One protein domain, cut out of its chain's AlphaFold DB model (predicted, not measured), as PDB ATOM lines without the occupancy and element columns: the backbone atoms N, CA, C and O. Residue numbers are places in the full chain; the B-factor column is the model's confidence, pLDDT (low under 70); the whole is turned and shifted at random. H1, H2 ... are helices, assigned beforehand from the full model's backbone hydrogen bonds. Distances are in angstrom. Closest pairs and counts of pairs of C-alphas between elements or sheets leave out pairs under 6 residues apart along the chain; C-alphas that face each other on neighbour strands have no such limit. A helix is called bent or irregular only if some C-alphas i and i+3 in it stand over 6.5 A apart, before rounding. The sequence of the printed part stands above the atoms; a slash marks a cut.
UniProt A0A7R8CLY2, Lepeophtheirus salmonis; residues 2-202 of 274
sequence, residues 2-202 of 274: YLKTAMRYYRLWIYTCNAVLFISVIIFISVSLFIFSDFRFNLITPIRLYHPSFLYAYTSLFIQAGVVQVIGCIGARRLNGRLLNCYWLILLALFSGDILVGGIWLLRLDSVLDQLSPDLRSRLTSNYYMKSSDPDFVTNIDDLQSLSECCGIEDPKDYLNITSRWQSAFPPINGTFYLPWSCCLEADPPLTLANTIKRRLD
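AT A GLANCE: This is residues 2 to 202 of the 274 residues of a protein of Lepeophtheirus salmonis (UniProt A0A7R8CLY2). The model is a long, loose rod of helices: H1, the bent helix H3 and the first arm of H4 run lengthwise through one part, with H3b between H1 and H4a. Beyond the last residues of H1, the short helices H2, H5 and H6 gather with the second arm of H4, and residues 187 to 202, with H7, stick out at the far end. The 201 printed residues hold seven named helices, H1 to H7 in order, and no named strand: the class is all helix. The whole is extended, with a radius of gyration of the C-alphas of 27.9 A and spans of 99 by 37 by 29 A.

IN THESE COORDINATES: H1, residues 2 to 37, begins at C-alpha 2 (-1.146, -0.646, 140.772) and is 52.7 A long. H2 is residues 39 to 44. H3, residues 52 to 78, was assigned as one helix by its hydrogen bonds but is bent, with C-alphas 65 and 68 6.8 A apart; its arms are H3a, residues 52 to 65, and H3b, residues 68 to 78. H4, residues 81 to 127, likewise assigned as one helix, is bent, with C-alphas 107 and 110 6.9 A apart; its arms are H4a, residues 81 to 107, 39.0 A long, and H4b, residues 110 to 127, 25.9 A long. H5 is residues 135 to 148. H6, residues 156 to 169, is only just irregular, with C-alphas 158 and 161 6.7 A apart. H7, residues 191 to 202, ends at C-alpha 202 (52.543, 79.376, 165.173).

HOW THE PARTS SIT: H1, H3a, H3b and H4a form a bundle, a group of helices or arms running lengthwise. With residues 10 to 22 alone, H1 touches H3b at a shallow tilt of 13 degrees, opposite ways; their closest C-alphas, of Arg 11 and Ala 76, are 5.1 A apart. H1 touches H3a at a steep tilt of 43 degrees, closest at the C-alphas of Phe 22 and Ala 65, 6.1 A. H3b and H4a form a helical hairpin, closest at the C-alphas of Gly 75 and Leu 83, 5.5 A. H1 and H4a are apart. H4a and H4b stand at a steep tilt of 64 degrees. H2 touches H5, closest at the C-alphas of Phe 39 and Asn 140, 6.2 A. H2 and H4b only just touch, with 3 pairs of C-alphas within 8 A, the closest those of Ile 44 and Leu 120, 7.2 A. H4b touches H6, the same way at a shallow tilt of 14 degrees, closest at the C-alphas of Thr 125 and Ile 162, 5.8 A. H7 touches no helix. Every O i to N i+4 pair is within hydrogen-bond range in H3a, H3b, H4a, H5 and H7; the counts are 31 of 32 in H1, 12 of 14 in H4b, 0 of 2 in H2 and 4 of 10 in H6, where O i to N i+3 pairs within range number 3 of 3 in H2 and 8 of 11 in H6.

THE WHOLE: The C-alphas farthest apart, of Tyr 2 and Asp 202, are 99.4 A apart. The printed part has no cut. The link from H6 to H7, residues 170 to 190, is long. Mean pLDDT of the printed part is 78.9, with residues 161 to 178 and 185 to 202 among those under 70.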
ATOM      1  N   TYR A   2      -2.301  -1.477 141.163       68.62
ATOM      2  CA  TYR A   2      -1.146  -0.646 140.772       68.62
ATOM      3  C   TYR A   2      -1.445   0.574 139.880       68.62
ATOM      4  O   TYR A   2      -0.977   1.670 140.175       68.62
ATOM      5  N   LEU A   3      -2.290   0.438 138.850       67.50
ATOM      6  CA  LEU A   3      -2.634   1.552 137.949       67.50
ATOM      7  C   LEU A   3      -3.357   2.716 138.653       67.50
ATOM      8  O   LEU A   3      -3.114   3.877 138.337       67.50
ATOM      9  N   LYS A   4      -4.219   2.435 139.642       73.06
ATOM     10  CA  LYS A   4      -4.930   3.493 140.387       73.06
ATOM     11  C   LYS A   4      -3.980   4.274 141.295       73.06
ATOM     12  O   LYS A   4      -4.157   5.481 141.452       73.06
ATOM     13  N   THR A   5      -2.983   3.599 141.862       75.62
ATOM     14  CA  THR A   5      -1.947   4.227 142.687       75.62
ATOM     15  C   THR A   5      -0.999   5.056 141.819       75.62
ATOM     16  O   THR A   5      -0.793   6.228 142.119       75.62
ATOM     17  N   ALA A   6      -0.544   4.524 140.677       77.19
ATOM     18  CA  ALA A   6       0.290   5.246 139.709       77.19
ATOM     19  C   ALA A   6      -0.350   6.576 139.266       77.19
ATOM     20  O   ALA A   6       0.273   7.630 139.332       77.19
ATOM     21  N   MET A   7      -1.644   6.561 138.932       80.50
ATOM     22  CA  MET A   7      -2.390   7.765 138.531       80.50
ATOM     23  C   MET A   7      -2.476   8.831 139.639       80.50
ATOM     24  O   MET A   7      -2.645  10.013 139.346       80.50
ATOM     25  N   ARG A   8      -2.408   8.439 140.920       83.38
ATOM     26  CA  ARG A   8      -2.368   9.385 142.050       83.38
ATOM     27  C   ARG A   8      -0.983  10.015 142.199       83.38
ATOM     28  O   ARG A   8      -0.926  11.227 142.382       83.38
ATOM     29  N   TYR A   9       0.088   9.235 142.041       86.62
ATOM     30  CA  TYR A   9       1.462   9.746 142.083       86.62
ATOM     31  C   TYR A   9       1.725  10.787 140.992       86.62
ATOM     32  O   TYR A   9       2.216  11.866 141.304       86.62
ATOM     33  N   TYR A  10       1.308  10.532 139.745       86.00
ATOM     34  CA  TYR A  10       1.502  11.494 138.650       86.00
ATOM     35  C   TYR A  10       0.817  12.841 138.898       86.00
ATOM     36  O   TYR A  10       1.385  13.890 138.609       86.00
ATOM     37  N   ARG A  11      -0.398  12.836 139.460       88.56
ATOM     38  CA  ARG A  11      -1.103  14.081 139.795       88.56
ATOM     39  C   ARG A  11      -0.401  14.853 140.900       88.56
ATOM     40  O   ARG A  11      -0.233  16.058 140.761       88.56
ATOM     41  N   LEU A  12      -0.001  14.162 141.970       88.69
ATOM     42  CA  LEU A  12       0.738  14.780 143.068       88.69
ATOM     43  C   LEU A  12       2.025  15.422 142.546       88.69
ATOM     44  O   LEU A  12       2.273  16.584 142.828       88.69
ATOM     45  N   TRP A  13       2.770  14.695 141.713       90.00
ATOM     46  CA  TRP A  13       4.016  15.179 141.136       90.00
ATOM     47  C   TRP A  13       3.824  16.449 140.293       90.00
ATOM     48  O   TRP A  13       4.508  17.439 140.528       90.00
ATOM     49  N   ILE A  14       2.830  16.483 139.395       90.38
ATOM     50  CA  ILE A  14       2.527  17.688 138.600       90.38
ATOM     51  C   ILE A  14       2.133  18.871 139.500       90.38
ATOM     52  O   ILE A  14       2.523  20.006 139.225       90.38
ATOM     53  N   TYR A  15       1.373  18.643 140.577       91.06
ATOM     54  CA  TYR A  15       1.039  19.715 141.521       91.06
ATOM     55  C   TYR A  15       2.267  20.240 142.258       91.06
ATOM     56  O   TYR A  15       2.414  21.455 142.374       91.06
ATOM     57  N   THR A  16       3.157  19.357 142.709       92.75
ATOM     58  CA  THR A  16       4.411  19.748 143.357       92.75
ATOM     59  C   THR A  16       5.289  20.556 142.405       92.75
ATOM     60  O   THR A  16       5.722  21.641 142.778       92.75
ATOM     61  N   CYS A  17       5.484  20.102 141.163       90.56
ATOM     62  CA  CYS A  17       6.267  20.838 140.168       90.56
ATOM     63  C   CYS A  17       5.675  22.225 139.887       90.56
ATOM     64  O   CYS A  17       6.399  23.216 139.907       90.56
ATOM     65  N   ASN A  18       4.354  22.329 139.699       92.75
ATOM     66  CA  ASN A  18       3.710  23.632 139.517       92.75
ATOM     67  C   ASN A  18       3.873  24.529 140.748       92.75
ATOM     68  O   ASN A  18       4.135  25.716 140.588       92.75
ATOM     69  N   ALA A  19       3.740  23.996 141.964       92.50
ATOM     70  CA  ALA A  19       3.932  24.783 143.179       92.50
ATOM     71  C   ALA A  19       5.362  25.334 143.278       92.50
ATOM     72  O   ALA A  19       5.532  26.519 143.553       92.50
ATOM     73  N   VAL A  20       6.375  24.511 142.985       93.56
ATOM     74  CA  VAL A  20       7.784  24.936 142.970       93.56
ATOM     75  C   VAL A  20       8.014  26.033 141.930       93.56
ATOM     76  O   VAL A  20       8.574  27.069 142.274       93.56
ATOM     77  N   LEU A  21       7.512  25.861 140.701       90.62
ATOM     78  CA  LEU A  21       7.627  26.872 139.640       90.62
ATOM     79  C   LEU A  21       6.903  28.183 139.984       90.62
ATOM     80  O   LEU A  21       7.363  29.267 139.636       90.62
ATOM     81  N   PHE A  22       5.768  28.114 140.682       92.56
ATOM     82  CA  PHE A  22       5.078  29.320 141.135       92.56
ATOM     83  C   PHE A  22       5.890  30.058 142.199       92.56
ATOM     84  O   PHE A  22       6.081  31.269 142.111       92.56
ATOM     85  N   ILE A  23       6.393  29.322 143.192       94.25
ATOM     86  CA  ILE A  23       7.203  29.888 144.272       94.25
ATOM     87  C   ILE A  23       8.487  30.503 143.705       94.25
ATOM     88  O   ILE A  23       8.850  31.601 144.119       94.25
ATOM     89  N   SER A  24       9.141  29.863 142.729       91.56
ATOM     90  CA  SER A  24      10.342  30.424 142.101       91.56
ATOM     91  C   SER A  24      10.061  31.755 141.405       91.56
ATOM     92  O   SER A  24      10.853  32.683 141.538       91.56
ATOM     93  N   VAL A  25       8.918  31.886 140.723       91.81
ATOM     94  CA  VAL A  25       8.500  33.156 140.107       91.81
ATOM     95  C   VAL A  25       8.256  34.234 141.162       91.81
ATOM     96  O   VAL A  25       8.704  35.364 140.989       91.81
ATOM     97  N   ILE A  26       7.596  33.898 142.274       93.69
ATOM     98  CA  ILE A  26       7.382  34.849 143.372       93.69
ATOM     99  C   ILE A  26       8.719  35.317 143.952       93.69
ATOM    100  O   ILE A  26       8.923  36.521 144.080       93.69
ATOM    101  N   ILE A  27       9.651  34.398 144.228       94.00
ATOM    102  CA  ILE A  27      10.992  34.740 144.724       94.00
ATOM    103  C   ILE A  27      11.715  35.650 143.727       94.00
ATOM    104  O   ILE A  27      12.268  36.673 144.125       94.00
ATOM    105  N   PHE A  28      11.679  35.319 142.436       90.06
ATOM    106  CA  PHE A  28      12.316  36.125 141.398       90.06
ATOM    107  C   PHE A  28      11.741  37.547 141.337       90.06
ATOM    108  O   PHE A  28      12.503  38.511 141.273       90.06
ATOM    109  N   ILE A  29      10.415  37.698 141.413       90.75
ATOM    110  CA  ILE A  29       9.756  39.010 141.461       90.75
ATOM    111  C   ILE A  29      10.171  39.772 142.721       90.75
ATOM    112  O   ILE A  29      10.523  40.943 142.624       90.75
ATOM    113  N   SER A  30      10.172  39.123 143.887       92.06
ATOM    114  CA  SER A  30      10.580  39.752 145.145       92.06
ATOM    115  C   SER A  30      12.024  40.252 145.096       92.06
ATOM    116  O   SER A  30      12.273  41.404 145.439       92.06
ATOM    117  N   VAL A  31      12.962  39.429 144.616       90.50
ATOM    118  CA  VAL A  31      14.373  39.817 144.457       90.50
ATOM    119  C   VAL A  31      14.519  40.934 143.425       90.50
ATOM    120  O   VAL A  31      15.253  41.886 143.661       90.50
ATOM    121  N   SER A  32      13.788  40.862 142.311       86.50
ATOM    122  CA  SER A  32      13.822  41.907 141.283       86.50
ATOM    123  C   SER A  32      13.340  43.246 141.836       86.50
ATOM    124  O   SER A  32      14.007  44.255 141.650       86.50
ATOM    125  N   LEU A  33      12.212  43.265 142.553       87.69
ATOM    126  CA  LEU A  33      11.688  44.478 143.187       87.69
ATOM    127  C   LEU A  33      12.640  45.025 144.253       87.69
ATOM    128  O   LEU A  33      12.803  46.236 144.335       87.69
ATOM    129  N   PHE A  34      13.281  44.147 145.028       87.69
ATOM    130  CA  PHE A  34      14.301  44.541 145.997       87.69
ATOM    131  C   PHE A  34      15.483  45.241 145.307       87.69
ATOM    132  O   PHE A  34      15.808  46.369 145.658       87.69
ATOM    133  N   ILE A  35      16.036  44.644 144.246       84.00
ATOM    134  CA  ILE A  35      17.136  45.239 143.468       84.00
ATOM    135  C   ILE A  35      16.711  46.556 142.804       84.00
ATOM    136  O   ILE A  35      17.474  47.515 142.797       84.00
ATOM    137  N   PHE A  36      15.496  46.635 142.253       82.06
ATOM    138  CA  PHE A  36      14.989  47.873 141.651       82.06
ATOM    139  C   PHE A  36      14.728  48.976 142.680       82.06
ATOM    140  O   PHE A  36      14.718  50.149 142.314       82.06
ATOM    141  N   SER A  37      14.486  48.616 143.941       79.31
ATOM    142  CA  SER A  37      14.299  49.588 145.018       79.31
ATOM    143  C   SER A  37      15.611  50.174 145.540       79.31
ATOM    144  O   SER A  37      15.583  51.236 146.160       79.31
ATOM    145  N   ASP A  38      16.752  49.534 145.266       82.31
ATOM    146  CA  ASP A  38      18.053  50.077 145.640       82.31
ATOM    147  C   ASP A  38      18.376  51.331 144.819       82.31
ATOM    148  O   ASP A  38      18.378  51.324 143.585       82.31
ATOM    149  N   PHE A  39      18.758  52.408 145.511       76.56
ATOM    150  CA  PHE A  39      19.158  53.677 144.890       76.56
ATOM    151  C   PHE A  39      20.305  53.511 143.881       76.56
ATOM    152  O   PHE A  39      20.382  54.240 142.895       76.56
ATOM    153  N   ARG A  40      21.162  52.499 144.082       76.75
ATOM    154  CA  ARG A  40      22.274  52.137 143.189       76.75
ATOM    155  C   ARG A  40      21.802  51.825 141.772       76.75
ATOM    156  O   ARG A  40      22.509  52.136 140.819       76.75
ATOM    157  N   PHE A  41      20.606  51.256 141.620       72.38
ATOM    158  CA  PHE A  41      20.038  50.968 140.307       72.38
ATOM    159  C   PHE A  41      19.724  52.261 139.534       72.38
ATOM    160  O   PHE A  41      20.015  52.357 138.342       72.38
ATOM    161  N   ASN A  42      19.245  53.305 140.222       73.94
ATOM    162  CA  ASN A  42      18.926  54.599 139.606       73.94
ATOM    163  C   ASN A  42      20.157  55.331 139.037       73.94
ATOM    164  O   ASN A  42      20.016  56.121 138.100       73.94
ATOM    165  N   LEU A  43      21.371  55.053 139.533       72.69
ATOM    166  CA  LEU A  43      22.606  55.632 138.977       72.69
ATOM    167  C   LEU A  43      22.906  55.111 137.566       72.69
ATOM    168  O   LEU A  43      23.455  55.843 136.740       72.69
ATOM    169  N   ILE A  44      22.554  53.855 137.298       66.81
ATOM    170  CA  ILE A  44      23.060  53.082 136.159       66.81
ATOM    171  C   ILE A  44      22.158  53.226 134.925       66.81
ATOM    172  O   ILE A  44      22.592  52.962 133.807       66.81
ATOM    173  N   THR A  45      20.896  53.638 135.084       59.22
ATOM    174  CA  THR A  45      19.911  53.415 134.017       59.22
ATOM    175  C   THR A  45      19.023  54.600 133.663       59.22
ATOM    176  O   THR A  45      18.086  54.919 134.389       59.22
ATOM    177  N   PRO A  46      19.154  55.099 132.424       56.09
ATOM    178  CA  PRO A  46      18.034  55.513 131.593       56.09
ATOM    179  C   PRO A  46      17.652  54.354 130.644       56.09
ATOM    180  O   PRO A  46      17.999  54.350 129.463       56.09
ATOM    181  N   ILE A  47      16.967  53.312 131.139       56.03
ATOM    182  CA  ILE A  47      16.582  52.169 130.288       56.03
ATOM    183  C   ILE A  47      15.480  52.580 129.304       56.03
ATOM    184  O   ILE A  47      14.365  52.938 129.682       56.03
ATOM    185  N   ARG A  48      15.752  52.410 128.005       54.81
ATOM    186  CA  ARG A  48      14.713  52.320 126.972       54.81
ATOM    187  C   ARG A  48      13.942  51.011 127.166       54.81
ATOM    188  O   ARG A  48      14.425  49.944 126.794       54.81
ATOM    189  N   LEU A  49      12.717  51.110 127.681       54.44
ATOM    190  CA  LEU A  49      11.785  50.004 127.979       54.44
ATOM    191  C   LEU A  49      11.464  49.055 126.797       54.44
ATOM    192  O   LEU A  49      10.804  48.038 126.983       54.44
ATOM    193  N   TYR A  50      11.937  49.354 125.583       58.22
ATOM    194  CA  TYR A  50      11.656  48.604 124.355       58.22
ATOM    195  C   TYR A  50      12.765  47.631 123.923       58.22
ATOM    196  O   TYR A  50      12.710  47.111 122.808       58.22
ATOM    197  N   HIS A  51      13.781  47.363 124.754       78.00
ATOM    198  CA  HIS A  51      14.773  46.347 124.391       78.00
ATOM    199  C   HIS A  51      14.098  44.959 124.307       78.00
ATOM    200  O   HIS A  51      13.377  44.580 125.236       78.00
ATOM    201  N   PRO A  52      14.329  44.166 123.241       80.56
ATOM    202  CA  PRO A  52      13.647  42.881 123.034       80.56
ATOM    203  C   PRO A  52      13.833  41.894 124.196       80.56
ATOM    204  O   PRO A  52      12.941  41.100 124.482       80.56
ATOM    205  N   SER A  53      14.955  41.982 124.915       82.44
ATOM    206  CA  SER A  53      15.221  41.183 126.118       82.44
ATOM    207  C   SER A  53      14.222  41.454 127.251       82.44
ATOM    208  O   SER A  53      13.778  40.509 127.896       82.44
ATOM    209  N   PHE A  54      13.824  42.714 127.468       83.62
ATOM    210  CA  PHE A  54      12.835  43.063 128.496       83.62
ATOM    211  C   PHE A  54      11.430  42.620 128.092       83.62
ATOM    212  O   PHE A  54      10.695  42.088 128.919       83.62
ATOM    213  N   LEU A  55      11.072  42.751 126.809       87.81
ATOM    214  CA  LEU A  55       9.799  42.228 126.299       87.81
ATOM    215  C   LEU A  55       9.689  40.711 126.503       87.81
ATOM    216  O   LEU A  55       8.646  40.222 126.946       87.81
ATOM    217  N   TYR A  56      10.770  39.973 126.231       89.69
ATOM    218  CA  TYR A  56      10.835  38.542 126.517       89.69
ATOM    219  C   TYR A  56      10.687  38.256 128.017       89.69
ATOM    220  O   TYR A  56       9.889  37.396 128.386       89.69
ATOM    221  N   ALA A  57      11.389  38.994 128.883       88.44
ATOM    222  CA  ALA A  57      11.314  38.819 130.334       88.44
ATOM    223  C   ALA A  57       9.887  39.029 130.879       88.44
ATOM    224  O   ALA A  57       9.380  38.196 131.625       88.44
ATOM    225  N   TYR A  58       9.181  40.083 130.456       88.75
ATOM    226  CA  TYR A  58       7.790  40.299 130.880       88.75
ATOM    227  C   TYR A  58       6.842  39.213 130.356       88.75
ATOM    228  O   TYR A  58       5.966  38.739 131.083       88.75
ATOM    229  N   THR A  59       7.024  38.798 129.100       90.69
ATOM    230  CA  THR A  59       6.177  37.774 128.474       90.69
ATOM    231  C   THR A  59       6.377  36.404 129.122       90.69
ATOM    232  O   THR A  59       5.398  35.732 129.445       90.69
ATOM    233  N   SER A  60       7.628  35.994 129.344       91.75
ATOM    234  CA  SER A  60       7.969  34.727 130.005       91.75
ATOM    235  C   SER A  60       7.432  34.691 131.433       91.75
ATOM    236  O   SER A  60       6.750  33.731 131.787       91.75
ATOM    237  N   LEU A  61       7.605  35.773 132.199       92.50
ATOM    238  CA  LEU A  61       7.080  35.893 133.558       92.50
ATOM    239  C   LEU A  61       5.553  35.736 133.603       92.50
ATOM    240  O   LEU A  61       5.032  34.991 134.429       92.50
ATOM    241  N   PHE A  62       4.823  36.380 132.687       93.69
ATOM    242  CA  PHE A  62       3.366  36.248 132.600       93.69
ATOM    243  C   PHE A  62       2.930  34.813 132.258       93.69
ATOM    244  O   PHE A  62       2.021  34.259 132.886       93.69
ATOM    245  N   ILE A  63       3.586  34.191 131.274       94.06
ATOM    246  CA  ILE A  63       3.281  32.816 130.866       94.06
ATOM    247  C   ILE A  63       3.576  31.845 132.018       94.06
ATOM    248  O   ILE A  63       2.757  30.966 132.292       94.06
ATOM    249  N   GLN A  64       4.697  32.018 132.716       93.31
ATOM    250  CA  GLN A  64       5.128  31.140 133.801       93.31
ATOM    251  C   GLN A  64       4.275  31.315 135.067       93.31
ATOM    252  O   GLN A  64       3.852  30.322 135.655       93.31
ATOM    253  N   ALA A  65       3.940  32.551 135.451       92.31
ATOM    254  CA  ALA A  65       3.100  32.834 136.619       92.31
ATOM    255  C   ALA A  65       1.633  32.413 136.421       92.31
ATOM    256  O   ALA A  65       0.960  32.033 137.379       92.31
ATOM    257  N   GLY A  66       1.123  32.507 135.187       93.25
ATOM    258  CA  GLY A  66      -0.292  32.307 134.879       93.25
ATOM    259  C   GLY A  66      -0.570  31.062 134.045       93.25
ATOM    260  O   GLY A  66      -1.167  30.093 134.519       93.25
ATOM    261  N   VAL A  67      -0.173  31.097 132.772       94.00
ATOM    262  CA  VAL A  67      -0.582  30.110 131.758       94.00
ATOM    263  C   VAL A  67      -0.116  28.700 132.123       94.00
ATOM    264  O   VAL A  67      -0.924  27.768 132.107       94.00
ATOM    265  N   VAL A  68       1.154  28.544 132.502       93.50
ATOM    266  CA  VAL A  68       1.727  27.254 132.918       93.50
ATOM    267  C   VAL A  68       0.978  26.698 134.129       93.50
ATOM    268  O   VAL A  68       0.638  25.514 134.141       93.50
ATOM    269  N   GLN A  69       0.599  27.553 135.080       94.25
ATOM    270  CA  GLN A  69      -0.075  27.129 136.309       94.25
ATOM    271  C   GLN A  69      -1.499  26.651 136.041       94.25
ATOM    272  O   GLN A  69      -1.922  25.611 136.556       94.25
ATOM    273  N   VAL A  70      -2.228  27.362 135.178       93.50
ATOM    274  CA  VAL A  70      -3.584  26.980 134.768       93.50
ATOM    275  C   VAL A  70      -3.557  25.677 133.970       93.50
ATOM    276  O   VAL A  70      -4.299  24.744 134.292       93.50
ATOM    277  N   ILE A  71      -2.685  25.573 132.962       92.88
ATOM    278  CA  ILE A  71      -2.567  24.363 132.138       92.88
ATOM    279  C   ILE A  71      -2.103  23.182 132.994       92.88
ATOM    280  O   ILE A  71      -2.663  22.095 132.869       92.88
ATOM    281  N   GLY A  72      -1.152  23.388 133.903       91.06
ATOM    282  CA  GLY A  72      -0.663  22.371 134.828       91.06
ATOM    283  C   GLY A  72      -1.762  21.844 135.759       91.06
ATOM    284  O   GLY A  72      -1.956  20.629 135.872       91.06
ATOM    285  N   CYS A  73      -2.570  22.735 136.342       91.12
ATOM    286  CA  CYS A  73      -3.704  22.354 137.186       91.12
ATOM    287  C   CYS A  73      -4.794  21.597 136.410       91.12
ATOM    288  O   CYS A  73      -5.299  20.571 136.878       91.12
ATOM    289  N   ILE A  74      -5.170  22.082 135.219       91.81
ATOM    290  CA  ILE A  74      -6.196  21.440 134.380       91.81
ATOM    291  C   ILE A  74      -5.679  20.106 133.827       91.81
ATOM    292  O   ILE A  74      -6.425  19.121 133.808       91.81
ATOM    293  N   GLY A  75      -4.410  20.048 133.422       87.94
ATOM    294  CA  GLY A  75      -3.726  18.855 132.928       87.94
ATOM    295  C   GLY A  75      -3.712  17.737 133.967       87.94
ATOM    296  O   GLY A  75      -4.135  16.621 133.663       87.94
ATOM    297  N   ALA A  76      -3.359  18.053 135.217       88.06
ATOM    298  CA  ALA A  76      -3.405  17.099 136.326       88.06
ATOM    299  C   ALA A  76      -4.832  16.589 136.606       88.06
ATOM    300  O   ALA A  76      -5.030  15.399 136.863       88.06
ATOM    301  N   ARG A  77      -5.854  17.454 136.519       86.94
ATOM    302  CA  ARG A  77      -7.253  17.052 136.758       86.94
ATOM    303  C   ARG A  77      -7.817  16.172 135.647       86.94
ATOM    304  O   ARG A  77      -8.489  15.188 135.944       86.94
ATOM    305  N   ARG A  78      -7.598  16.545 134.382       85.69
ATOM    306  CA  ARG A  78      -8.210  15.865 133.229       85.69
ATOM    307  C   ARG A  78      -7.409  14.674 132.718       85.69
ATOM    308  O   ARG A  78      -7.967  13.889 131.961       85.69
ATOM    309  N   LEU A  79      -6.136  14.548 133.108       83.19
ATOM    310  CA  LEU A  79      -5.223  13.495 132.646       83.19
ATOM    311  C   LEU A  79      -5.224  13.326 131.112       83.19
ATOM    312  O   LEU A  79      -5.088  12.228 130.579       83.19
ATOM    313  N   ASN A  80      -5.423  14.434 130.397       84.44
ATOM    314  CA  ASN A  80      -5.529  14.438 128.946       84.44
ATOM    315  C   ASN A  80      -4.131  14.567 128.335       84.44
ATOM    316  O   ASN A  80      -3.466  15.583 128.541       84.44
ATOM    317  N   GLY A  81      -3.722  13.578 127.537       85.06
ATOM    318  CA  GLY A  81      -2.401  13.549 126.906       85.06
ATOM    319  C   GLY A  81      -2.094  14.788 126.060       85.06
ATOM    320  O   GLY A  81      -0.967  15.264 126.070       85.06
ATOM    321  N   ARG A  82      -3.099  15.389 125.401       89.50
ATOM    322  CA  ARG A  82      -2.886  16.622 124.620       89.50
ATOM    323  C   ARG A  82      -2.519  17.820 125.499       89.50
ATOM    324  O   ARG A  82      -1.577  18.527 125.172       89.50
ATOM    325  N   LEU A  83      -3.223  18.027 126.619       87.56
ATOM    326  CA  LEU A  83      -2.904  19.129 127.538       87.56
ATOM    327  C   LEU A  83      -1.548  18.922 128.212       87.56
ATOM    328  O   LEU A  83      -0.819  19.889 128.400       87.56
ATOM    329  N   LEU A  84      -1.208  17.677 128.552       87.62
ATOM    330  CA  LEU A  84       0.075  17.364 129.170       87.62
ATOM    331  C   LEU A  84       1.243  17.562 128.190       87.62
ATOM    332  O   LEU A  84       2.270  18.112 128.575       87.62
ATOM    333  N   ASN A  85       1.061  17.206 126.914       90.31
ATOM    334  CA  ASN A  85       2.044  17.501 125.871       90.31
ATOM    335  C   ASN A  85       2.206  19.009 125.657       90.31
ATOM    336  O   ASN A  85       3.332  19.487 125.587       90.31
ATOM    337  N   CYS A  86       1.109  19.773 125.600       92.38
ATOM    338  CA  CYS A  86       1.192  21.233 125.515       92.38
ATOM    339  C   CYS A  86       1.925  21.832 126.722       92.38
ATOM    340  O   CYS A  86       2.779  22.692 126.539       92.38
ATOM    341  N   TYR A  87       1.630  21.357 127.936       91.31
ATOM    342  CA  TYR A  87       2.306  21.784 129.161       91.31
ATOM    343  C   TYR A  87       3.822  21.570 129.081       91.31
ATOM    344  O   TYR A  87       4.589  22.511 129.263       91.31
ATOM    345  N   TRP A  88       4.247  20.351 128.738       91.31
ATOM    346  CA  TRP A  88       5.663  20.015 128.604       91.31
ATOM    347  C   TRP A  88       6.366  20.842 127.519       91.31
ATOM    348  O   TRP A  88       7.465  21.342 127.743       91.31
ATOM    349  N   LEU A  89       5.729  21.036 126.360       95.06
ATOM    350  CA  LEU A  89       6.303  21.829 125.270       95.06
ATOM    351  C   LEU A  89       6.467  23.308 125.641       95.06
ATOM    352  O   LEU A  89       7.487  23.900 125.297       95.06
ATOM    353  N   ILE A  90       5.500  23.899 126.353       92.75
ATOM    354  CA  ILE A  90       5.604  25.289 126.829       92.75
ATOM    355  C   ILE A  90       6.760  25.420 127.826       92.75
ATOM    356  O   ILE A  90       7.550  26.353 127.706       92.75
ATOM    357  N   LEU A  91       6.896  24.480 128.769       91.50
ATOM    358  CA  LEU A  91       8.013  24.479 129.716       91.50
ATOM    359  C   LEU A  91       9.369  24.380 129.013       91.50
ATOM    360  O   LEU A  91      10.278  25.139 129.336       91.50
ATOM    361  N   LEU A  92       9.494  23.488 128.027       93.38
ATOM    362  CA  LEU A  92      10.725  23.326 127.256       93.38
ATOM    363  C   LEU A  92      11.067  24.603 126.479       93.38
ATOM    364  O   LEU A  92      12.218  25.036 126.484       93.38
ATOM    365  N   ALA A  93      10.071  25.232 125.851       93.50
ATOM    366  CA  ALA A  93      10.260  26.484 125.126       93.50
ATOM    367  C   ALA A  93      10.733  27.617 126.053       93.50
ATOM    368  O   ALA A  93      11.703  28.299 125.718       93.50
ATOM    369  N   LEU A  94      10.101  27.781 127.222       92.25
ATOM    370  CA  LEU A  94      10.509  28.777 128.217       92.25
ATOM    371  C   LEU A  94      11.940  28.529 128.693       92.25
ATOM    372  O   LEU A  94      12.780  29.405 128.537       92.25
ATOM    373  N   PHE A  95      12.245  27.305 129.128       91.44
ATOM    374  CA  PHE A  95      13.576  26.936 129.601       91.44
ATOM    375  C   PHE A  95      14.670  27.195 128.555       91.44
ATOM    376  O   PHE A  95      15.726  27.743 128.864       91.44
ATOM    377  N   SER A  96      14.408  26.851 127.290       93.69
ATOM    378  CA  SER A  96      15.358  27.116 126.207       93.69
ATOM    379  C   SER A  96      15.575  28.613 125.973       93.69
ATOM    380  O   SER A  96      16.708  29.040 125.759       93.69
ATOM    381  N   GLY A  97      14.517  29.423 126.049       90.06
ATOM    382  CA  GLY A  97      14.626  30.869 125.897       90.06
ATOM    383  C   GLY A  97      15.358  31.521 127.071       90.06
ATOM    384  O   GLY A  97      16.212  32.373 126.836       90.06
ATOM    385  N   ASP A  98      15.115  31.057 128.298       90.94
ATOM    386  CA  ASP A  98      15.811  31.526 129.497       90.94
ATOM    387  C   ASP A  98      17.314  31.237 129.404       90.94
ATOM    388  O   ASP A  98      18.128  32.113 129.695       90.94
ATOM    389  N   ILE A  99      17.702  30.048 128.920       92.06
ATOM    390  CA  ILE A  99      19.113  29.701 128.681       92.06
ATOM    391  C   ILE A  99      19.736  30.626 127.636       92.06
ATOM    392  O   ILE A  99      20.853  31.102 127.826       92.06
ATOM    393  N   LEU A 100      19.041  30.884 126.526       92.62
ATOM    394  CA  LEU A 100      19.575  31.721 125.451       92.62
ATOM    395  C   LEU A 100      19.750  33.171 125.904       92.62
ATOM    396  O   LEU A 100      20.817  33.754 125.714       92.62
ATOM    397  N   VAL A 101      18.721  33.757 126.520       88.75
ATOM    398  CA  VAL A 101      18.764  35.146 126.989       88.75
ATOM    399  C   VAL A 101      19.751  35.290 128.143       88.75
ATOM    400  O   VAL A 101      20.583  36.197 128.109       88.75
ATOM    401  N   GLY A 102      19.717  34.376 129.114       87.25
ATOM    402  CA  GLY A 102      20.672  34.336 130.219       87.25
ATOM    403  C   GLY A 102      22.110  34.194 129.723       87.25
ATOM    404  O   GLY A 102      22.975  34.968 130.118       87.25
ATOM    405  N   GLY A 103      22.358  33.287 128.775       89.25
ATOM    406  CA  GLY A 103      23.672  33.092 128.163       89.25
ATOM    407  C   GLY A 103      24.198  34.339 127.450       89.25
ATOM    408  O   GLY A 103      25.350  34.721 127.648       89.25
ATOM    409  N   ILE A 104      23.357  35.025 126.667       87.81
ATOM    410  CA  ILE A 104      23.738  36.282 125.997       87.81
ATOM    411  C   ILE A 104      24.131  37.350 127.022       87.81
ATOM    412  O   ILE A 104      25.137  38.036 126.837       87.81
ATOM    413  N   TRP A 105      23.360  37.489 128.104       85.12
ATOM    414  CA  TRP A 105      23.653  38.452 129.165       85.12
ATOM    415  C   TRP A 105      24.927  38.109 129.937       85.12
ATOM    416  O   TRP A 105      25.704  39.011 130.232       85.12
ATOM    417  N   LEU A 106      25.195  36.826 130.192       87.00
ATOM    418  CA  LEU A 106      26.430  36.385 130.846       87.00
ATOM    419  C   LEU A 106      27.680  36.733 130.030       87.00
ATOM    420  O   LEU A 106      28.674  37.167 130.605       87.00
ATOM    421  N   LEU A 107      27.631  36.593 128.700       87.06
ATOM    422  CA  LEU A 107      28.742  36.979 127.817       87.06
ATOM    423  C   LEU A 107      28.896  38.500 127.691       87.06
ATOM    424  O   LEU A 107      29.996  39.002 127.489       87.06
ATOM    425  N   ARG A 108      27.786  39.237 127.778       82.00
ATOM    426  CA  ARG A 108      27.766  40.704 127.709       82.00
ATOM    427  C   ARG A 108      28.113  41.369 129.036       82.00
ATOM    428  O   ARG A 108      28.348  42.572 129.020       82.00
ATOM    429  N   LEU A 109      28.133  40.629 130.144       80.88
ATOM    430  CA  LEU A 109      28.324  41.188 131.480       80.88
ATOM    431  C   LEU A 109      29.614  42.002 131.562       80.88
ATOM    432  O   LEU A 109      29.572  43.157 131.970       80.88
ATOM    433  N   ASP A 110      30.723  41.435 131.092       80.75
ATOM    434  CA  ASP A 110      32.030  42.090 131.156       80.75
ATOM    435  C   ASP A 110      32.023  43.386 130.313       80.75
ATOM    436  O   ASP A 110      32.393  44.451 130.792       80.75
ATOM    437  N   SER A 111      31.434  43.354 129.109       80.50
ATOM    438  CA  SER A 111      31.290  44.553 128.266       80.50
ATOM    439  C   SER A 111      30.359  45.623 128.844       80.50
ATOM    440  O   SER A 111      30.521  46.798 128.519       80.50
ATOM    441  N   VAL A 112      29.343  45.234 129.620       75.00
ATOM    442  CA  VAL A 112      28.441  46.171 130.307       75.00
ATOM    443  C   VAL A 112      29.163  46.820 131.481       75.00
ATOM    444  O   VAL A 112      29.042  48.027 131.658       75.00
ATOM    445  N   LEU A 113      29.942  46.046 132.240       75.75
ATOM    446  CA  LEU A 113      30.766  46.562 133.332       75.75
ATOM    447  C   LEU A 113      31.831  47.541 132.818       75.75
ATOM    448  O   LEU A 113      31.976  48.620 133.385       75.75
ATOM    449  N   ASP A 114      32.489  47.236 131.697       79.12
ATOM    450  CA  ASP A 114      33.490  48.127 131.094       79.12
ATOM    451  C   ASP A 114      32.882  49.442 130.574       79.12
ATOM    452  O   ASP A 114      33.517  50.496 130.606       79.12
ATOM    453  N   GLN A 115      31.638  49.401 130.089       76.56
ATOM    454  CA  GLN A 115      30.914  50.588 129.617       76.56
ATOM    455  C   GLN A 115      30.276  51.394 130.750       76.56
ATOM    456  O   GLN A 115      29.897  52.547 130.539       76.56
ATOM    457  N   LEU A 116      30.182  50.822 131.949       77.81
ATOM    458  CA  LEU A 116      29.543  51.464 133.086       77.81
ATOM    459  C   LEU A 116      30.366  52.645 133.614       77.81
ATOM    460  O   LEU A 116      29.828  53.738 133.781       77.81
ATOM    461  N   SER A 117      31.669  52.452 133.831       77.69
ATOM    462  CA  SER A 117      32.574  53.501 134.324       77.69
ATOM    463  C   SER A 117      32.583  54.771 133.456       77.69
ATOM    464  O   SER A 117      32.418  55.862 134.008       77.69
ATOM    465  N   PRO A 118      32.740  54.703 132.115       79.25
ATOM    466  CA  PRO A 118      32.724  55.903 131.281       79.25
ATOM    467  C   PRO A 118      31.347  56.578 131.216       79.25
ATOM    468  O   PRO A 118      31.291  57.808 131.162       79.25
ATOM    469  N   ASP A 119      30.246  55.818 131.255       80.25
ATOM    470  CA  ASP A 119      28.896  56.397 131.272       80.25
ATOM    471  C   ASP A 119      28.633  57.148 132.581       80.25
ATOM    472  O   ASP A 119      28.264  58.324 132.564       80.25
ATOM    473  N   LEU A 120      28.948  56.526 133.722       79.75
ATOM    474  CA  LEU A 120      28.865  57.176 135.028       79.75
ATOM    475  C   LEU A 120      29.734  58.436 135.078       79.75
ATOM    476  O   LEU A 120      29.276  59.458 135.584       79.75
ATOM    477  N   ARG A 121      30.949  58.410 134.508       81.44
ATOM    478  CA  ARG A 121      31.849  59.581 134.466       81.44
ATOM    479  C   ARG A 121      31.241  60.721 133.674       81.44
ATOM    480  O   ARG A 121      31.244  61.863 134.133       81.44
ATOM    481  N   SER A 122      30.668  60.408 132.519       79.56
ATOM    482  CA  SER A 122      29.948  61.381 131.703       79.56
ATOM    483  C   SER A 122      28.782  62.000 132.485       79.56
ATOM    484  O   SER A 122      28.716  63.226 132.616       79.56
ATOM    485  N   ARG A 123      27.930  61.173 133.109       77.94
ATOM    486  CA  ARG A 123      26.778  61.631 133.910       77.94
ATOM    487  C   ARG A 123      27.198  62.441 135.138       77.94
ATOM    488  O   ARG A 123      26.545  63.432 135.460       77.94
ATOM    489  N   LEU A 124      28.304  62.075 135.787       80.00
ATOM    490  CA  LEU A 124      28.887  62.839 136.888       80.00
ATOM    491  C   LEU A 124      29.306  64.229 136.405       80.00
ATOM    492  O   LEU A 124      28.900  65.229 136.989       80.00
ATOM    493  N   THR A 125      30.033  64.325 135.290       76.38
ATOM    494  CA  THR A 125      30.451  65.635 134.763       76.38
ATOM    495  C   THR A 125      29.283  66.517 134.317       76.38
ATOM    496  O   THR A 125      29.333  67.731 134.519       76.38
ATOM    497  N   SER A 126      28.217  65.934 133.753       73.12
ATOM    498  CA  SER A 126      27.077  66.693 133.231       73.12
ATOM    499  C   SER A 126      26.079  67.118 134.310       73.12
ATOM    500  O   SER A 126      25.619  68.260 134.298       73.12
ATOM    501  N   ASN A 127      25.744  66.221 135.242       73.94
ATOM    502  CA  ASN A 127      24.627  66.412 136.174       73.94
ATOM    503  C   ASN A 127      25.076  66.932 137.541       73.94
ATOM    504  O   ASN A 127      24.311  67.627 138.204       73.94
ATOM    505  N   TYR A 128      26.319  66.663 137.955       72.94
ATOM    506  CA  TYR A 128      26.814  67.101 139.263       72.94
ATOM    507  C   TYR A 128      27.062  68.618 139.320       72.94
ATOM    508  O   TYR A 128      26.837  69.255 140.346       72.94
ATOM    509  N   TYR A 129      27.483  69.229 138.204       66.38
ATOM    510  CA  TYR A 129      27.706  70.680 138.115       66.38
ATOM    511  C   TYR A 129      26.413  71.479 138.315       66.38
ATOM    512  O   TYR A 129      26.384  72.480 139.027       66.38
ATOM    513  N   MET A 130      25.338  71.039 137.664       61.72
ATOM    514  CA  MET A 130      24.049  71.701 137.711       61.72
ATOM    515  C   MET A 130      23.127  70.840 138.566       61.72
ATOM    516  O   MET A 130      22.353  70.059 138.028       61.72
ATOM    517  N   LYS A 131      23.202  70.996 139.897       58.03
ATOM    518  CA  LYS A 131      22.361  70.276 140.881       58.03
ATOM    519  C   LYS A 131      20.857  70.282 140.534       58.03
ATOM    520  O   LYS A 131      20.105  69.453 141.024       58.03
ATOM    521  N   SER A 132      20.414  71.204 139.676       54.81
ATOM    522  CA  SER A 132      19.053  71.304 139.143       54.81
ATOM    523  C   SER A 132      18.722  70.401 137.942       54.81
ATOM    524  O   SER A 132      17.555  70.348 137.570       54.81
ATOM    525  N   SER A 133      19.686  69.714 137.319       63.44
ATOM    526  CA  SER A 133      19.427  68.822 136.177       63.44
ATOM    527  C   SER A 133      18.894  67.458 136.617       63.44
ATOM    528  O   SER A 133      17.998  66.921 135.975       63.44
ATOM    529  N   ASP A 134      19.451  66.903 137.695       69.94
ATOM    530  CA  ASP A 134      19.043  65.616 138.261       69.94
ATOM    531  C   ASP A 134      19.414  65.589 139.760       69.94
ATOM    532  O   ASP A 134      20.523  65.182 140.121       69.94
ATOM    533  N   PRO A 135      18.549  66.131 140.641       75.00
ATOM    534  CA  PRO A 135      18.846  66.221 142.069       75.00
ATOM    535  C   PRO A 135      18.959  64.836 142.714       75.00
ATOM    536  O   PRO A 135      19.794  64.663 143.600       75.00
ATOM    537  N   ASP A 136      18.186  63.862 142.226       79.25
ATOM    538  CA  ASP A 136      18.169  62.492 142.737       79.25
ATOM    539  C   ASP A 136      19.488  61.775 142.418       79.25
ATOM    540  O   ASP A 136      20.030  61.043 143.244       79.25
ATOM    541  N   PHE A 137      20.068  62.011 141.236       79.75
ATOM    542  CA  PHE A 137      21.390  61.479 140.901       79.75
ATOM    543  C   PHE A 137      22.486  62.001 141.842       79.75
ATOM    544  O   PHE A 137      23.328  61.221 142.287       79.75
ATOM    545  N   VAL A 138      22.471  63.298 142.168       79.69
ATOM    546  CA  VAL A 138      23.468  63.906 143.069       79.69
ATOM    547  C   VAL A 138      23.345  63.343 144.483       79.69
ATOM    548  O   VAL A 138      24.359  62.955 145.056       79.69
ATOM    549  N   THR A 139      22.128  63.240 145.026       82.81
ATOM    550  CA  THR A 139      21.920  62.669 146.367       82.81
ATOM    551  C   THR A 139      22.343  61.208 146.427       82.81
ATOM    552  O   THR A 139      23.050  60.820 147.345       82.81
ATOM    553  N   ASN A 140      22.001  60.409 145.413       83.69
ATOM    554  CA  ASN A 140      22.346  58.990 145.416       83.69
ATOM    555  C   ASN A 140      23.864  58.747 145.281       83.69
ATOM    556  O   ASN A 140      24.366  57.746 145.787       83.69
ATOM    557  N   ILE A 141      24.602  59.636 144.599       83.31
ATOM    558  CA  ILE A 141      26.074  59.601 144.548       83.31
ATOM    559  C   ILE A 141      26.675  60.002 145.898       83.31
ATOM    560  O   ILE A 141      27.579  59.317 146.368       83.31
ATOM    561  N   ASP A 142      26.168  61.063 146.529       84.06
ATOM    562  CA  ASP A 142      26.644  61.515 147.842       84.06
ATOM    563  C   ASP A 142      26.402  60.438 148.929       84.06
ATOM    564  O   ASP A 142      27.287  60.149 149.742       84.06
ATOM    565  N   ASP A 143      25.242  59.773 148.901       83.69
ATOM    566  CA  ASP A 143      24.900  58.655 149.792       83.69
ATOM    567  C   ASP A 143      25.770  57.420 149.519       83.69
ATOM    568  O   ASP A 143      26.192  56.727 150.446       83.69
ATOM    569  N   LEU A 144      26.077  57.134 148.248       85.38
ATOM    570  CA  LEU A 144      26.982  56.042 147.898       85.38
ATOM    571  C   LEU A 144      28.389  56.311 148.440       85.38
ATOM    572  O   LEU A 144      28.963  55.437 149.079       85.38
ATOM    573  N   GLN A 145      28.919  57.512 148.209       85.81
ATOM    574  CA  GLN A 145      30.274  57.899 148.607       85.81
ATOM    575  C   GLN A 145      30.459  57.877 150.122       85.81
ATOM    576  O   GLN A 145      31.433  57.301 150.604       85.81
ATOM    577  N   SER A 146      29.482  58.401 150.866       82.50
ATOM    578  CA  SER A 146      29.499  58.363 152.331       82.50
ATOM    579  C   SER A 146      29.364  56.942 152.890       82.50
ATOM    580  O   SER A 146      30.040  56.605 153.855       82.50
ATOM    581  N   LEU A 147      28.545  56.080 152.273       83.12
ATOM    582  CA  LEU A 147      28.351  54.702 152.734       83.12
ATOM    583  C   LEU A 147      29.532  53.778 152.406       83.12
ATOM    584  O   LEU A 147      29.798  52.841 153.158       83.12
ATOM    585  N   SER A 148      30.189  53.972 151.260       81.25
ATOM    586  CA  SER A 148      31.307  53.126 150.822       81.25
ATOM    587  C   SER A 148      32.687  53.742 151.026       81.25
ATOM    588  O   SER A 148      33.657  53.162 150.540       81.25
ATOM    589  N   GLU A 149      32.775  54.890 151.706       82.88
ATOM    590  CA  GLU A 149      34.034  55.596 152.002       82.88
ATOM    591  C   GLU A 149      34.907  55.795 150.750       82.88
ATOM    592  O   GLU A 149      36.136  55.718 150.780       82.88
ATOM    593  N   CYS A 150      34.255  56.023 149.610       85.62
ATOM    594  CA  CYS A 150      34.908  56.179 148.319       85.62
ATOM    595  C   CYS A 150      34.671  57.586 147.772       85.62
ATOM    596  O   CYS A 150      33.726  58.273 148.154       85.62
ATOM    597  N   CYS A 151      35.532  58.025 146.855       84.62
ATOM    598  CA  CYS A 151      35.391  59.338 146.248       84.62
ATOM    599  C   CYS A 151      35.691  59.307 144.752       84.62
ATOM    600  O   CYS A 151      36.769  58.892 144.328       84.62
ATOM    601  N   GLY A 152      34.739  59.807 143.965       83.38
ATOM    602  CA  GLY A 152      34.765  59.704 142.508       83.38
ATOM    603  C   GLY A 152      34.190  58.377 142.016       83.38
ATOM    604  O   GLY A 152      33.509  57.675 142.761       83.38
ATOM    605  N   ILE A 153      34.414  58.070 140.741       82.62
ATOM    606  CA  ILE A 153      33.962  56.814 140.122       82.62
ATOM    607  C   ILE A 153      35.106  55.808 140.110       82.62
ATOM    608  O   ILE A 153      34.917  54.663 140.505       82.62
ATOM    609  N   GLU A 154      36.293  56.249 139.701       81.06
ATOM    610  CA  GLU A 154      37.541  55.498 139.874       81.06
ATOM    611  C   GLU A 154      38.527  56.265 140.756       81.06
ATOM    612  O   GLU A 154      39.234  55.652 141.547       81.06
ATOM    613  N   ASP A 155      38.559  57.597 140.639       78.81
ATOM    614  CA  ASP A 155      39.504  58.437 141.363       78.81
ATOM    615  C   ASP A 155      38.852  59.753 141.816       78.81
ATOM    616  O   ASP A 155      38.045  60.332 141.083       78.81
ATOM    617  N   PRO A 156      39.322  60.363 142.921       79.38
ATOM    618  CA  PRO A 156      38.921  61.719 143.314       79.38
ATOM    619  C   PRO A 156      39.201  62.772 142.225       79.38
ATOM    620  O   PRO A 156      38.607  63.852 142.202       79.38
ATOM    621  N   LYS A 157      40.104  62.447 141.290       78.88
ATOM    622  CA  LYS A 157      40.440  63.255 140.115       78.88
ATOM    623  C   LYS A 157      39.306  63.346 139.095       78.88
ATOM    624  O   LYS A 157      39.323  64.276 138.291       78.88
ATOM    625  N   ASP A 158      38.314  62.455 139.145       79.81
ATOM    626  CA  ASP A 158      37.122  62.511 138.289       79.81
ATOM    627  C   ASP A 158      36.358  63.834 138.479       79.81
ATOM    628  O   ASP A 158      35.736  64.348 137.546       79.81
ATOM    629  N   TYR A 159      36.491  64.454 139.656       77.56
ATOM    630  CA  TYR A 159      35.947  65.777 139.916       77.56
ATOM    631  C   TYR A 159      36.754  66.909 139.288       77.56
ATOM    632  O   TYR A 159      36.165  67.943 139.039       77.56
ATOM    633  N   LEU A 160      38.036  66.762 138.935       74.69
ATOM    634  CA  LEU A 160      38.860  67.884 138.443       74.69
ATOM    635  C   LEU A 160      38.258  68.590 137.226       74.69
ATOM    636  O   LEU A 160      38.331  69.815 137.124       74.69
ATOM    637  N   ASN A 161      37.632  67.837 136.319       68.00
ATOM    638  CA  ASN A 161      36.990  68.420 135.143       68.00
ATOM    639  C   ASN A 161      35.767  69.270 135.540       68.00
ATOM    640  O   ASN A 161      35.557  70.356 135.004       68.00
ATOM    641  N   ILE A 162      35.028  68.829 136.562       69.94
ATOM    642  CA  ILE A 162      33.928  69.569 137.188       69.94
ATOM    643  C   ILE A 162      34.508  70.783 137.926       69.94
ATOM    644  O   ILE A 162      34.149  71.925 137.631       69.94
ATOM    645  N   THR A 163      35.456  70.546 138.836       62.28
ATOM    646  CA  THR A 163      36.091  71.519 139.719       62.28
ATOM    647  C   THR A 163      36.817  72.610 138.947       62.28
ATOM    648  O   THR A 163      36.856  73.714 139.452       62.28
ATOM    649  N   SER A 164      37.306  72.400 137.721       60.53
ATOM    650  CA  SER A 164      37.890  73.470 136.889       60.53
ATOM    651  C   SER A 164      36.941  74.670 136.713       60.53
ATOM    652  O   SER A 164      37.351  75.832 136.767       60.53
ATOM    653  N   ARG A 165      35.634  74.400 136.606       60.66
ATOM    654  CA  ARG A 165      34.594  75.428 136.513       60.66
ATOM    655  C   ARG A 165      34.224  75.995 137.884       60.66
ATOM    656  O   ARG A 165      34.023  77.201 137.994       60.66
ATOM    657  N   TRP A 166      34.221  75.185 138.944       62.56
ATOM    658  CA  TRP A 166      34.062  75.668 140.329       62.56
ATOM    659  C   TRP A 166      35.259  76.510 140.799       62.56
ATOM    660  O   TRP A 166      35.076  77.494 141.502       62.56
ATOM    661  N   GLN A 167      36.469  76.181 140.351       60.72
ATOM    662  CA  GLN A 167      37.728  76.875 140.627       60.72
ATOM    663  C   GLN A 167      37.749  78.266 140.005       60.72
ATOM    664  O   GLN A 167      38.364  79.172 140.555       60.72
ATOM    665  N   SER A 168      37.039  78.458 138.886       60.28
ATOM    666  CA  SER A 168      36.839  79.792 138.316       60.28
ATOM    667  C   SER A 168      35.966  80.694 139.202       60.28
ATOM    668  O   SER A 168      36.139  81.909 139.181       60.28
ATOM    669  N   ALA A 169      35.075  80.109 140.016       61.00
ATOM    670  CA  ALA A 169      34.277  80.826 141.013       61.00
ATOM    671  C   ALA A 169      34.976  80.918 142.386       61.00
ATOM    672  O   ALA A 169      34.785  81.896 143.104       61.00
ATOM    673  N   PHE A 170      35.809  79.930 142.731       59.62
ATOM    674  CA  PHE A 170      36.557  79.841 143.986       59.62
ATOM    675  C   PHE A 170      38.003  79.399 143.707       59.62
ATOM    676  O   PHE A 170      38.260  78.200 143.598       59.62
ATOM    677  N   PRO A 171      38.971  80.322 143.574       58.69
ATOM    678  CA  PRO A 171      40.337  79.951 143.233       58.69
ATOM    679  C   PRO A 171      40.963  79.070 144.329       58.69
ATOM    680  O   PRO A 171      40.779  79.329 145.523       58.69
ATOM    681  N   PRO A 172      41.690  78.009 143.947       60.12
ATOM    682  CA  PRO A 172      42.343  77.122 144.896       60.12
ATOM    683  C   PRO A 172      43.547  77.810 145.549       60.12
ATOM    684  O   PRO A 172      44.348  78.457 144.874       60.12
ATOM    685  N   ILE A 173      43.712  77.639 146.860       58.59
ATOM    686  CA  ILE A 173      44.890  78.118 147.594       58.59
ATOM    687  C   ILE A 173      45.910  76.971 147.616       58.59
ATOM    688  O   ILE A 173      45.585  75.863 148.024       58.59
ATOM    689  N   ASN A 174      47.148  77.212 147.173       63.09
ATOM    690  CA  ASN A 174      48.249  76.232 147.207       63.09
ATOM    691  C   ASN A 174      48.015  74.926 146.410       63.09
ATOM    692  O   ASN A 174      48.529  73.876 146.783       63.09
ATOM    693  N   GLY A 175      47.250  74.972 145.314       60.22
ATOM    694  CA  GLY A 175      47.073  73.815 144.423       60.22
ATOM    695  C   GLY A 175      46.104  72.734 144.923       60.22
ATOM    696  O   GLY A 175      46.049  71.655 144.339       60.22
ATOM    697  N   THR A 176      45.320  73.003 145.972       65.81
ATOM    698  CA  THR A 176      44.265  72.094 146.454       65.81
ATOM    699  C   THR A 176      43.015  72.184 145.579       65.81
ATOM    700  O   THR A 176      42.586  73.286 145.258       65.81
ATOM    701  N   PHE A 177      42.368  71.074 145.228       68.81
ATOM    702  CA  PHE A 177      41.077  71.094 144.526       68.81
ATOM    703  C   PHE A 177      39.913  70.898 145.507       68.81
ATOM    704  O   PHE A 177      40.088  70.294 146.560       68.81
ATOM    705  N   TYR A 178      38.735  71.436 145.177       69.75
ATOM    706  CA  TYR A 178      37.519  71.245 145.970       69.75
ATOM    707  C   TYR A 178      36.848  69.923 145.594       69.75
ATOM    708  O   TYR A 178      36.697  69.622 144.404       69.75
ATOM    709  N   LEU A 179      36.438  69.172 146.614       76.56
ATOM    710  CA  LEU A 179      35.647  67.953 146.495       76.56
ATOM    711  C   LEU A 179      34.291  68.137 147.190       76.56
ATOM    712  O   LEU A 179      34.148  69.029 148.034       76.56
ATOM    713  N   PRO A 180      33.301  67.300 146.850       78.06
ATOM    714  CA  PRO A 180      32.065  67.181 147.609       78.06
ATOM    715  C   PRO A 180      32.289  66.870 149.085       78.06
ATOM    716  O   PRO A 180      33.247  66.193 149.448       78.06
ATOM    717  N   TRP A 181      31.349  67.294 149.926       76.56
ATOM    718  CA  TRP A 181      31.344  66.955 151.351       76.56
ATOM    719  C   TRP A 181      31.219  65.439 151.585       76.56
ATOM    720  O   TRP A 181      31.822  64.924 152.516       76.56
ATOM    721  N   SER A 182      30.509  64.729 150.705       80.88
ATOM    722  CA  SER A 182      30.331  63.270 150.710       80.88
ATOM    723  C   SER A 182      31.631  62.484 150.496       80.88
ATOM    724  O   SER A 182      31.711  61.326 150.892       80.88
ATOM    725  N   CYS A 183      32.657  63.113 149.915       80.38
ATOM    726  CA  CYS A 183      33.999  62.548 149.757       80.38
ATOM    727  C   CYS A 183      34.903  62.753 150.981       80.38
ATOM    728  O   CYS A 183      36.002  62.195 151.034       80.38
ATOM    729  N   CYS A 184      34.513  63.614 151.920       79.50
ATOM    730  CA  CYS A 184      35.311  63.885 153.104       79.50
ATOM    731  C   CYS A 184      34.994  62.826 154.156       79.50
ATOM    732  O   CYS A 184      33.889  62.794 154.688       79.50
ATOM    733  N   LEU A 185      35.982  61.996 154.486       69.00
ATOM    734  CA  LEU A 185      35.918  61.185 155.695       69.00
ATOM    735  C   LEU A 185      35.837  62.140 156.888       69.00
ATOM    736  O   LEU A 185      36.633  63.082 156.981       69.00
ATOM    737  N   GLU A 186      34.863  61.921 157.769       57.16
ATOM    738  CA  GLU A 186      34.811  62.584 159.069       57.16
ATOM    739  C   GLU A 186      36.127  62.240 159.777       57.16
ATOM    740  O   GLU A 186      36.340  61.115 160.221       57.16
ATOM    741  N   ALA A 187      37.079  63.172 159.782       46.59
ATOM    742  CA  ALA A 187      38.309  62.980 160.523       46.59
ATOM    743  C   ALA A 187      37.939  62.928 162.005       46.59
ATOM    744  O   ALA A 187      37.302  63.864 162.492       46.59
ATOM    745  N   ASP A 188      38.366  61.885 162.718       39.72
ATOM    746  CA  ASP A 188      38.287  61.836 164.176       39.72
ATOM    747  C   ASP A 188      38.743  63.191 164.768       39.72
ATOM    748  O   ASP A 188      39.899  63.597 164.570       39.72
ATOM    749  N   PRO A 189      37.877  63.943 165.478       53.28
ATOM    750  CA  PRO A 189      38.282  65.191 166.101       53.28
ATOM    751  C   PRO A 189      38.897  64.835 167.457       53.28
ATOM    752  O   PRO A 189      38.185  64.461 168.390       53.28
ATOM    753  N   PRO A 190      40.234  64.919 167.580       50.50
ATOM    754  CA  PRO A 190      40.820  66.191 168.003       50.50
ATOM    755  C   PRO A 190      42.125  66.574 167.287       50.50
ATOM    756  O   PRO A 190      42.578  67.709 167.430       50.50
ATOM    757  N   LEU A 191      42.740  65.681 166.505       52.12
ATOM    758  CA  LEU A 191      44.121  65.863 166.046       52.12
ATOM    759  C   LEU A 191      44.227  66.849 164.870       52.12
ATOM    760  O   LEU A 191      45.119  67.691 164.837       52.12
ATOM    761  N   THR A 192      43.280  66.830 163.933       54.47
ATOM    762  CA  THR A 192      43.239  67.760 162.788       54.47
ATOM    763  C   THR A 192      42.810  69.171 163.190       54.47
ATOM    764  O   THR A 192      43.361  70.150 162.675       54.47
ATOM    765  N   LEU A 193      41.900  69.304 164.165       53.31
ATOM    766  CA  LEU A 193      41.541  70.598 164.752       53.31
ATOM    767  C   LEU A 193      42.698  71.163 165.588       53.31
ATOM    768  O   LEU A 193      43.051  72.329 165.409       53.31
ATOM    769  N   ALA A 194      43.344  70.340 166.420       55.16
ATOM    770  CA  ALA A 194      44.519  70.740 167.195       55.16
ATOM    771  C   ALA A 194      45.676  71.176 166.286       55.16
ATOM    772  O   ALA A 194      46.258  72.234 166.509       55.16
ATOM    773  N   ASN A 195      45.949  70.441 165.205       59.03
ATOM    774  CA  ASN A 195      47.005  70.790 164.254       59.03
ATOM    775  C   ASN A 195      46.674  72.060 163.454       59.03
ATOM    776  O   ASN A 195      47.558  72.872 163.180       59.03
ATOM    777  N   THR A 196      45.398  72.290 163.129       60.25
ATOM    778  CA  THR A 196      44.957  73.518 162.446       60.25
ATOM    779  C   THR A 196      45.022  74.739 163.369       60.25
ATOM    780  O   THR A 196      45.427  75.819 162.930       60.25
ATOM    781  N   ILE A 197      44.665  74.579 164.649       64.38
ATOM    782  CA  ILE A 197      44.786  75.624 165.673       64.38
ATOM    783  C   ILE A 197      46.262  75.912 165.956       64.38
ATOM    784  O   ILE A 197      46.654  77.075 165.919       64.38
ATOM    785  N   LYS A 198      47.093  74.880 166.141       64.69
ATOM    786  CA  LYS A 198      48.535  75.018 166.376       64.69
ATOM    787  C   LYS A 198      49.218  75.750 165.227       64.69
ATOM    788  O   LYS A 198      49.852  76.768 165.456       64.69
ATOM    789  N   ARG A 199      48.926  75.379 163.976       60.34
ATOM    790  CA  ARG A 199      49.461  76.082 162.800       60.34
ATOM    791  C   ARG A 199      48.996  77.540 162.691       60.34
ATOM    792  O   ARG A 199      49.726  78.382 162.176       60.34
ATOM    793  N   ARG A 200      47.780  77.866 163.155       56.56
ATOM    794  CA  ARG A 200      47.305  79.261 163.235       56.56
ATOM    795  C   ARG A 200      47.963  80.046 164.369       56.56
ATOM    796  O   ARG A 200      48.147  81.245 164.198       56.56
ATOM    797  N   LEU A 201      48.293  79.403 165.488       63.50
ATOM    798  CA  LEU A 201      49.013  80.023 166.604       63.50
ATOM    799  C   LEU A 201      50.494  80.240 166.261       63.50
ATOM    800  O   LEU A 201      50.999  81.336 166.479       63.50
ATOM    801  N   ASP A 202      51.145  79.272 165.615       61.78
ATOM    802  CA  ASP A 202      52.543  79.376 165.173       61.78
ATOM    803  C   ASP A 202      52.731  80.499 164.137       61.78
ATOM    804  O   ASP A 202      53.675  81.287 164.220       61.78
TER     805      ASP A 202